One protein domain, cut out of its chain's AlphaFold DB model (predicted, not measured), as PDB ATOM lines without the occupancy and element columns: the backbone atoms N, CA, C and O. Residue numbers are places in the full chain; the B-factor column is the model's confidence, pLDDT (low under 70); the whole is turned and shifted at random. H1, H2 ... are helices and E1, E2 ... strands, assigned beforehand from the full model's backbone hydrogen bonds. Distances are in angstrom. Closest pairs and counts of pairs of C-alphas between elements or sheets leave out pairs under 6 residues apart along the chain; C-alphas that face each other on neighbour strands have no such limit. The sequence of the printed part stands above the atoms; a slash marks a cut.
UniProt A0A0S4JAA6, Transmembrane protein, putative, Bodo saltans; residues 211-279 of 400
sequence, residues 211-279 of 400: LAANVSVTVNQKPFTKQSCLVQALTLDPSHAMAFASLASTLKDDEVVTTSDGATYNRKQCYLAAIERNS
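This is residues 211 to 279 of the 400 residues of the protein "Transmembrane protein, putative" of Bodo saltans (UniProt A0A0S4JAA6). Three helices run side by side, alternately opposite ways, with H2 between H1 and H3, and two small strand hairpins sit by them: E1 and E2 at one far end, by the beginning of H1, and E3 and E4 by the end of H2 and the beginning of H3. Each strand hairpin leads straight into a helix, E2 into H1 and E4 into H3. The printed part has 69 residues, with three named helices and four named strands in the order E1 E2 H1 H2 E3 E4 H3. The two sheets, E1 - E2 and E3 - E4, are both antiparallel, and the class is mixed, helices and strands. The whole is compact, with a radius of gyration of the C-alphas of 11.7 A, and spans 36 by 25 by 20 A.

Look first at E1, residues 216 to 219, and E2, residues 222 to 225, an antiparallel hairpin at 141 degrees, where N 217 and O 224 are 2.9 A apart and N 224 and O 217 are 2.7 A apart, both within hydrogen-bond range. Next comes H1, residues 226 to 236, which is near E2, with 5 pairs of C-alphas within 10 A. H2, residues 241 to 250, touches H1 at a shallow tilt of 28 degrees, opposite ways, a helical hairpin whose closest C-alphas, those of Leu 230 and Ala 243, are 5.8 A apart. On H3, residues 267 to 277, look at Ala 274: its C-alpha is 4.2 A from that of Ala 241, the closest pair where H3 touches H2, at a shallow tilt of 8 degrees, opposite ways. H1 and H3 are apart. E3, residues 256 to 258, and E4, residues 264 to 266, form an antiparallel hairpin at 151 degrees, with N 265 and O 257 within hydrogen-bond range at 2.8 A. E4 and H3 are near each other, with 5 pairs of C-alphas within 10 A. In H1, H2 and H3 every O i to N i+4 pair is within hydrogen-bond range.

Find C-alpha 216 at (51.545, 5.007, 133.531), where E1 begins; E1 measures 9.8 A and E2 10.2 A. From C-alpha 226 at (53.601, -1.160, 136.879), H1 runs 15.7 A, and H2 measures 14.8 A. E3 and E4 are short, 6.8 A and 7.0 A. H3 runs 16.0 A and ends at C-alpha 277, at (54.173, -17.826, 149.972).

The C-alphas farthest apart are those of Gln 221 and Ser 279, at 37.7 A. The printed part has no cut, and the six links between its named elements are tight. The mean pLDDT of the printed part is 94.9, and no printed residue is under 70.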
ATOM      1  N   LEU A 211      52.490  -3.549 131.442       96.75
ATOM      2  CA  LEU A 211      53.114  -2.232 131.528       96.75
ATOM      3  C   LEU A 211      54.642  -2.325 131.430       96.75
ATOM      4  O   LEU A 211      55.299  -3.109 132.122       96.75
ATOM      5  N   ALA A 212      55.221  -1.459 130.598       94.06
ATOM      6  CA  ALA A 212      56.649  -1.168 130.638       94.06
ATOM      7  C   ALA A 212      56.988  -0.302 131.869       94.06
ATOM      8  O   ALA A 212      56.126   0.390 132.408       94.06
ATOM      9  N   ALA A 213      58.251  -0.318 132.308       87.44
ATOM     10  CA  ALA A 213      58.677   0.292 133.578       87.44
ATOM     11  C   ALA A 213      58.327   1.789 133.717       87.44
ATOM     12  O   ALA A 213      57.964   2.229 134.802       87.44
ATOM     13  N   ASN A 214      58.381   2.547 132.618       88.19
ATOM     14  CA  ASN A 214      58.161   3.999 132.610       88.19
ATOM     15  C   ASN A 214      56.777   4.401 132.076       88.19
ATOM     16  O   ASN A 214      56.572   5.554 131.704       88.19
ATOM     17  N   VAL A 215      55.841   3.454 131.982       95.00
ATOM     18  CA  VAL A 215      54.484   3.714 131.491       95.00
ATOM     19  C   VAL A 215      53.527   3.806 132.672       95.00
ATOM     20  O   VAL A 215      53.537   2.964 133.571       95.00
ATOM     21  N   SER A 216      52.687   4.838 132.639       95.75
ATOM     22  CA  SER A 216      51.545   5.007 133.531       95.75
ATOM     23  C   SER A 216      50.259   4.910 132.717       95.75
ATOM     24  O   SER A 216      50.204   5.396 131.585       95.75
ATOM     25  N   VAL A 217      49.239   4.280 133.284       97.44
ATOM     26  CA  VAL A 217      47.888   4.178 132.719       97.44
ATOM     27  C   VAL A 217      46.875   4.724 133.710       97.44
ATOM     28  O   VAL A 217      47.124   4.731 134.911       97.44
ATOM     29  N   THR A 218      45.725   5.166 133.224       97.94
ATOM     30  CA  THR A 218      44.654   5.670 134.087       97.94
ATOM     31  C   THR A 218      43.622   4.574 134.315       97.94
ATOM     32  O   THR A 218      43.151   3.976 133.356       97.94
ATOM     33  N   VAL A 219      43.261   4.336 135.575       97.56
ATOM     34  CA  VAL A 219      42.137   3.478 135.980       97.56
ATOM     35  C   VAL A 219      41.284   4.292 136.944       97.56
ATOM     36  O   VAL A 219      41.811   4.817 137.927       97.56
ATOM     37  N   ASN A 220      39.986   4.447 136.670       96.12
ATOM     38  CA  ASN A 220      39.081   5.263 137.496       96.12
ATOM     39  C   ASN A 220      39.646   6.667 137.795       96.12
ATOM     40  O   ASN A 220      39.666   7.120 138.940       96.12
ATOM     41  N   GLN A 221      40.154   7.338 136.753       95.25
ATOM     42  CA  GLN A 221      40.756   8.685 136.805       95.25
ATOM     43  C   GLN A 221      42.044   8.806 137.642       95.25
ATOM     44  O   GLN A 221      42.569   9.907 137.804       95.25
ATOM     45  N   LYS A 222      42.595   7.696 138.149       96.56
ATOM     46  CA  LYS A 222      43.852   7.680 138.906       96.56
ATOM     47  C   LYS A 222      44.977   7.056 138.075       96.56
ATOM     48  O   LYS A 222      44.744   6.031 137.436       96.56
ATOM     49  N   PRO A 223      46.187   7.642 138.075       97.38
ATOM     50  CA  PRO A 223      47.323   7.082 137.359       97.38
ATOM     51  C   PRO A 223      47.926   5.895 138.119       97.38
ATOM     52  O   PRO A 223      48.132   5.954 139.333       97.38
ATOM     53  N   PHE A 224      48.278   4.843 137.388       97.62
ATOM     54  CA  PHE A 224      48.954   3.662 137.897       97.62
ATOM     55  C   PHE A 224      50.142   3.284 137.018       97.62
ATOM     56  O   PHE A 224      50.022   3.114 135.807       97.62
ATOM     57  N   THR A 225      51.296   3.101 137.653       97.19
ATOM     58  CA  THR A 225      52.481   2.501 137.040       97.19
ATOM     59  C   THR A 225      52.449   0.989 137.237       97.19
ATOM     60  O   THR A 225      51.644   0.463 138.011       97.19
ATOM     61  N   LYS A 226      53.383   0.269 136.604       97.75
ATOM     62  CA  LYS A 226      53.601  -1.160 136.879       97.75
ATOM     63  C   LYS A 226      53.718  -1.449 138.379       97.75
ATOM     64  O   LYS A 226      53.076  -2.360 138.891       97.75
ATOM     65  N   GLN A 227      54.521  -0.652 139.077       96.25
ATOM     66  CA  GLN A 227      54.777  -0.810 140.503       96.25
ATOM     67  C   GLN A 227      53.528  -0.545 141.344       96.25
ATOM     68  O   GLN A 227      53.205  -1.362 142.204       96.25
ATOM     69  N   SER A 228      52.784   0.538 141.088       95.69
ATOM     70  CA  SER A 228      51.572   0.804 141.871       95.69
ATOM     71  C   SER A 228      50.459  -0.207 141.581       95.69
ATOM     72  O   SER A 228      49.753  -0.576 142.515       95.69
ATOM     73  N   CYS A 229      50.357  -0.744 140.358       97.94
ATOM     74  CA  CYS A 229      49.478  -1.882 140.058       97.94
ATOM     75  C   CYS A 229      49.841  -3.118 140.900       97.94
ATOM     76  O   CYS A 229      48.962  -3.751 141.476       97.94
ATOM     77  N   LEU A 230      51.132  -3.452 141.020       98.06
ATOM     78  CA  LEU A 230      51.586  -4.582 141.844       98.06
ATOM     79  C   LEU A 230      51.294  -4.361 143.333       98.06
ATOM     80  O   LEU A 230      50.880  -5.293 144.016       98.06
ATOM     81  N   VAL A 231      51.444  -3.129 143.829       96.31
ATOM     82  CA  VAL A 231      51.073  -2.773 145.209       96.31
ATOM     83  C   VAL A 231      49.560  -2.887 145.432       96.31
ATOM     84  O   VAL A 231      49.148  -3.380 146.481       96.31
ATOM     85  N   GLN A 232      48.722  -2.498 144.462       96.44
ATOM     86  CA  GLN A 232      47.272  -2.727 144.536       96.44
ATOM     87  C   GLN A 232      46.934  -4.223 144.538       96.44
ATOM     88  O   GLN A 232      46.166  -4.675 145.383       96.44
ATOM     89  N   ALA A 233      47.565  -5.016 143.666       97.69
ATOM     90  CA  ALA A 233      47.376  -6.466 143.647       97.69
ATOM     91  C   ALA A 233      47.704  -7.102 145.008       97.69
ATOM     92  O   ALA A 233      46.923  -7.898 145.513       97.69
ATOM     93  N   LEU A 234      48.816  -6.698 145.632       96.56
ATOM     94  CA  LEU A 234      49.248  -7.191 146.945       96.56
ATOM     95  C   LEU A 234      48.428  -6.648 148.119       96.56
ATOM     96  O   LEU A 234      48.376  -7.280 149.167       96.56
ATOM     97  N   THR A 235      47.794  -5.489 147.952       94.94
ATOM     98  CA  THR A 235      46.842  -4.943 148.929       94.94
ATOM     99  C   THR A 235      45.601  -5.819 149.021       94.94
ATOM    100  O   THR A 235      45.120  -6.101 150.113       94.94
ATOM    101  N   LEU A 236      45.104  -6.264 147.868       95.25
ATOM    102  CA  LEU A 236      43.904  -7.089 147.761       95.25
ATOM    103  C   LEU A 236      44.189  -8.576 148.011       95.25
ATOM    104  O   LEU A 236      43.355  -9.280 148.571       95.25
ATOM    105  N   ASP A 237      45.367  -9.053 147.607       95.75
ATOM    106  CA  ASP A 237      45.841 -10.417 147.842       95.75
ATOM    107  C   ASP A 237      47.284 -10.408 148.378       95.75
ATOM    108  O   ASP A 237      48.254 -10.565 147.622       95.75
ATOM    109  N   PRO A 238      47.454 -10.291 149.709       94.06
ATOM    110  CA  PRO A 238      48.763 -10.352 150.345       94.06
ATOM    111  C   PRO A 238      49.435 -11.720 150.247       94.06
ATOM    112  O   PRO A 238      50.549 -11.850 150.748       94.06
ATOM    113  N   SER A 239      48.804 -12.744 149.659       94.75
ATOM    114  CA  SER A 239      49.374 -14.082 149.448       94.75
ATOM    115  C   SER A 239      49.967 -14.275 148.042       94.75
ATOM    116  O   SER A 239      50.592 -15.300 147.763       94.75
ATOM    117  N   HIS A 240      49.865 -13.265 147.169       96.62
ATOM    118  CA  HIS A 240      50.225 -13.371 145.756       96.62
ATOM    119  C   HIS A 240      51.746 -13.403 145.494       96.62
ATOM    120  O   HIS A 240      52.386 -12.386 145.203       96.62
ATOM    121  N   ALA A 241      52.349 -14.594 145.540       97.19
ATOM    122  CA  ALA A 241      53.797 -14.788 145.387       97.19
ATOM    123  C   ALA A 241      54.384 -14.167 144.099       97.19
ATOM    124  O   ALA A 241      55.444 -13.536 144.128       97.19
ATOM    125  N   MET A 242      53.693 -14.296 142.959       98.06
ATOM    126  CA  MET A 242      54.165 -13.757 141.675       98.06
ATOM    127  C   MET A 242      54.198 -12.226 141.637       98.06
ATOM    128  O   MET A 242      55.064 -11.654 140.971       98.06
ATOM    129  N   ALA A 243      53.310 -11.555 142.371       97.69
ATOM    130  CA  ALA A 243      53.253 -10.098 142.441       97.69
ATOM    131  C   ALA A 243      54.383  -9.575 143.320       97.69
ATOM    132  O   ALA A 243      55.025  -8.611 142.926       97.69
ATOM    133  N   PHE A 244      54.709 -10.255 144.425       97.81
ATOM    134  CA  PHE A 244      55.904  -9.941 145.215       97.81
ATOM    135  C   PHE A 244      57.191 -10.063 144.391       97.81
ATOM    136  O   PHE A 244      57.994  -9.132 144.365       97.81
ATOM    137  N   ALA A 245      57.374 -11.165 143.656       98.12
ATOM    138  CA  ALA A 245      58.549 -11.343 142.797       98.12
ATOM    139  C   ALA A 245      58.601 -10.308 141.657       98.12
ATOM    140  O   ALA A 245      59.667  -9.789 141.322       98.12
ATOM    141  N   SER A 246      57.442  -9.974 141.081       98.00
ATOM    142  CA  SER A 246      57.333  -8.951 140.038       98.00
ATOM    143  C   SER A 246      57.613  -7.555 140.595       98.00
ATOM    144  O   SER A 246      58.317  -6.787 139.949       98.00
ATOM    145  N   LEU A 247      57.142  -7.244 141.804       97.38
ATOM    146  CA  LEU A 247      57.407  -5.983 142.496       97.38
ATOM    147  C   LEU A 247      58.898  -5.855 142.790       97.38
ATOM    148  O   LEU A 247      59.495  -4.851 142.438       97.38
ATOM    149  N   ALA A 248      59.535  -6.907 143.310       97.62
ATOM    150  CA  ALA A 248      60.984  -6.935 143.510       97.62
ATOM    151  C   ALA A 248      61.769  -6.571 142.237       97.62
ATOM    152  O   ALA A 248      62.780  -5.880 142.310       97.62
ATOM    153  N   SER A 249      61.296  -7.014 141.066       96.06
ATOM    154  CA  SER A 249      61.941  -6.715 139.782       96.06
ATOM    155  C   SER A 249      61.791  -5.260 139.324       96.06
ATOM    156  O   SER A 249      62.553  -4.830 138.461       96.06
ATOM    157  N   THR A 250      60.834  -4.502 139.877       96.12
ATOM    158  CA  THR A 250      60.679  -3.069 139.577       96.12
ATOM    159  C   THR A 250      61.497  -2.180 140.504       96.12
ATOM    160  O   THR A 250      61.779  -1.047 140.129       96.12
ATOM    161  N   LEU A 251      61.861  -2.670 141.694       96.25
ATOM    162  CA  LEU A 251      62.556  -1.881 142.710       96.25
ATOM    163  C   LEU A 251      64.037  -1.701 142.378       96.25
ATOM    164  O   LEU A 251      64.729  -2.654 142.009       96.25
ATOM    165  N   LYS A 252      64.538  -0.484 142.589       93.81
ATOM    166  CA  LYS A 252      65.984  -0.224 142.660       93.81
ATOM    167  C   LYS A 252      66.558  -0.774 143.971       93.81
ATOM    168  O   LYS A 252      65.814  -1.065 144.905       93.81
ATOM    169  N   ASP A 253      67.880  -0.907 144.057       87.69
ATOM    170  CA  ASP A 253      68.523  -1.581 145.196       87.69
ATOM    171  C   ASP A 253      68.256  -0.897 146.554       87.69
ATOM    172  O   ASP A 253      68.019  -1.597 147.539       87.69
ATOM    173  N   ASP A 254      68.192   0.439 146.587       90.50
ATOM    174  CA  ASP A 254      67.902   1.229 147.799       90.50
ATOM    175  C   ASP A 254      66.416   1.607 147.945       90.50
ATOM    176  O   ASP A 254      66.029   2.334 148.861       90.50
ATOM    177  N   GLU A 255      65.564   1.157 147.023       95.81
ATOM    178  CA  GLU A 255      64.150   1.505 147.032       95.81
ATOM    179  C   GLU A 255      63.373   0.651 148.036       95.81
ATOM    180  O   GLU A 255      63.516  -0.574 148.110       95.81
ATOM    181  N   VAL A 256      62.499   1.318 148.791       95.56
ATOM    182  CA  VAL A 256      61.577   0.695 149.735       95.56
ATOM    183  C   VAL A 256      60.162   1.098 149.362       95.56
ATOM    184  O   VAL A 256      59.869   2.277 149.170       95.56
ATOM    185  N   VAL A 257      59.276   0.111 149.291       94.38
ATOM    186  CA  VAL A 257      57.844   0.315 149.074       94.38
ATOM    187  C   VAL A 257      57.055  -0.094 150.297       94.38
ATOM    188  O   VAL A 257      57.418  -1.042 150.991       94.38
ATOM    189  N   THR A 258      55.953   0.607 150.526       91.12
ATOM    190  CA  THR A 258      55.014   0.320 151.608       91.12
ATOM    191  C   THR A 258      53.738  -0.252 151.007       91.12
ATOM    192  O   THR A 258      53.141   0.359 150.117       91.12
ATOM    193  N   THR A 259      53.326  -1.429 151.465       83.81
ATOM    194  CA  THR A 259      52.006  -1.989 151.162       83.81
ATOM    195  C   THR A 259      50.940  -1.341 152.046       83.81
ATOM    196  O   THR A 259      51.237  -0.642 153.012       83.81
ATOM    197  N   SER A 260      49.670  -1.529 151.703       76.19
ATOM    198  CA  SER A 260      48.528  -0.916 152.403       76.19
ATOM    199  C   SER A 260      48.394  -1.303 153.880       76.19
ATOM    200  O   SER A 260      47.850  -0.525 154.658       76.19
ATOM    201  N   ASP A 261      48.923  -2.459 154.282       77.19
ATOM    202  CA  ASP A 261      49.026  -2.908 155.678       77.19
ATOM    203  C   ASP A 261      50.139  -2.189 156.474       77.19
ATOM    204  O   ASP A 261      50.372  -2.496 157.641       77.19
ATOM    205  N   GLY A 262      50.843  -1.238 155.851       83.81
ATOM    206  CA  GLY A 262      51.960  -0.504 156.443       83.81
ATOM    207  C   GLY A 262      53.281  -1.275 156.437       83.81
ATOM    208  O   GLY A 262      54.298  -0.738 156.883       83.81
ATOM    209  N   ALA A 263      53.307  -2.508 155.925       87.31
ATOM    210  CA  ALA A 263      54.535  -3.274 155.817       87.31
ATOM    211  C   ALA A 263      55.436  -2.693 154.722       87.31
ATOM    212  O   ALA A 263      55.001  -2.392 153.612       87.31
ATOM    213  N   THR A 264      56.722  -2.560 155.033       92.31
ATOM    214  CA  THR A 264      57.724  -2.105 154.075       92.31
ATOM    215  C   THR A 264      58.512  -3.275 153.511       92.31
ATOM    216  O   THR A 264      58.816  -4.249 154.215       92.31
ATOM    217  N   TYR A 265      58.834  -3.179 152.225       94.81
ATOM    218  CA  TYR A 265      59.638  -4.155 151.510       94.81
ATOM    219  C   TYR A 265      60.654  -3.443 150.621       94.81
ATOM    220  O   TYR A 265      60.301  -2.584 149.815       94.81
ATOM    221  N   ASN A 266      61.921  -3.824 150.744       96.19
ATOM    222  CA  ASN A 266      62.921  -3.590 149.705       96.19
ATOM    223  C   ASN A 266      62.929  -4.743 148.687       96.19
ATOM    224  O   ASN A 266      62.251  -5.761 148.857       96.19
ATOM    225  N   ARG A 267      63.756  -4.623 147.645       97.56
ATOM    226  CA  ARG A 267      63.907  -5.640 146.592       97.56
ATOM    227  C   ARG A 267      64.123  -7.066 147.122       97.56
ATOM    228  O   ARG A 267      63.434  -7.991 146.693       97.56
ATOM    229  N   LYS A 268      65.053  -7.260 148.061       97.50
ATOM    230  CA  LYS A 268      65.370  -8.588 148.622       97.50
ATOM    231  C   LYS A 268      64.227  -9.134 149.482       97.50
ATOM    232  O   LYS A 268      63.890 -10.310 149.373       97.50
ATOM    233  N   GLN A 269      63.601  -8.278 150.287       96.75
ATOM    234  CA  GLN A 269      62.448  -8.633 151.116       96.75
ATOM    235  C   GLN A 269      61.225  -9.003 150.273       96.75
ATOM    236  O   GLN A 269      60.506  -9.922 150.648       96.75
ATOM    237  N   CYS A 270      61.010  -8.365 149.118       97.56
ATOM    238  CA  CYS A 270      59.965  -8.772 148.179       97.56
ATOM    239  C   CYS A 270      60.209 -10.193 147.634       97.56
ATOM    240  O   CYS A 270      59.290 -11.009 147.641       97.56
ATOM    241  N   TYR A 271      61.433 -10.533 147.205       98.31
ATOM    242  CA  TYR A 271      61.724 -11.909 146.771       98.31
ATOM    243  C   TYR A 271      61.571 -12.924 147.909       98.31
ATOM    244  O   TYR A 271      61.025 -14.004 147.691       98.31
ATOM    245  N   LEU A 272      61.997 -12.576 149.126       97.56
ATOM    246  CA  LEU A 272      61.822 -13.439 150.293       97.56
ATOM    247  C   LEU A 272      60.341 -13.644 150.642       97.56
ATOM    248  O   LEU A 272      59.918 -14.773 150.863       97.56
ATOM    249  N   ALA A 273      59.528 -12.588 150.586       96.38
ATOM    250  CA  ALA A 273      58.082 -12.678 150.773       96.38
ATOM    251  C   ALA A 273      57.415 -13.573 149.713       96.38
ATOM    252  O   ALA A 273      56.491 -14.321 150.040       96.38
ATOM    253  N   ALA A 274      57.891 -13.543 148.460       97.81
ATOM    254  CA  ALA A 274      57.431 -14.455 147.412       97.81
ATOM    255  C   ALA A 274      57.755 -15.923 147.740       97.81
ATOM    256  O   ALA A 274      56.894 -16.785 147.566       97.81
ATOM    257  N   ILE A 275      58.960 -16.196 148.253       98.06
ATOM    258  CA  ILE A 275      59.408 -17.532 148.684       98.06
ATOM    259  C   ILE A 275      58.583 -18.049 149.869       98.06
ATOM    260  O   ILE A 275      58.177 -19.205 149.876       98.06
ATOM    261  N   GLU A 276      58.285 -17.200 150.854       96.62
ATOM    262  CA  GLU A 276      57.448 -17.576 152.005       96.62
ATOM    263  C   GLU A 276      56.051 -18.058 151.588       96.62
ATOM    264  O   GLU A 276      55.471 -18.923 152.239       96.62
ATOM    265  N   ARG A 277      55.509 -17.498 150.500       95.81
ATOM    266  CA  ARG A 277      54.173 -17.826 149.972       95.81
ATOM    267  C   ARG A 277      54.186 -18.998 149.009       95.81
ATOM    268  O   ARG A 277      53.213 -19.737 148.923       95.81
ATOM    269  N   ASN A 278      55.278 -19.154 148.270       97.31
ATOM    270  CA  ASN A 278      55.502 -20.289 147.396       97.31
ATOM    271  C   ASN A 278      56.937 -20.782 147.580       97.31
ATOM    272  O   ASN A 278      57.863 -20.325 146.906       97.31
ATOM    273  N   SER A 279      57.096 -21.761 148.468       96.25
ATOM    274  CA  SER A 279      58.398 -22.337 148.805       96.25
ATOM    275  C   SER A 279      59.064 -23.060 147.636       96.25
ATOM    276  O   SER A 279      60.263 -23.296 147.708       96.25
TER     277      SER A 279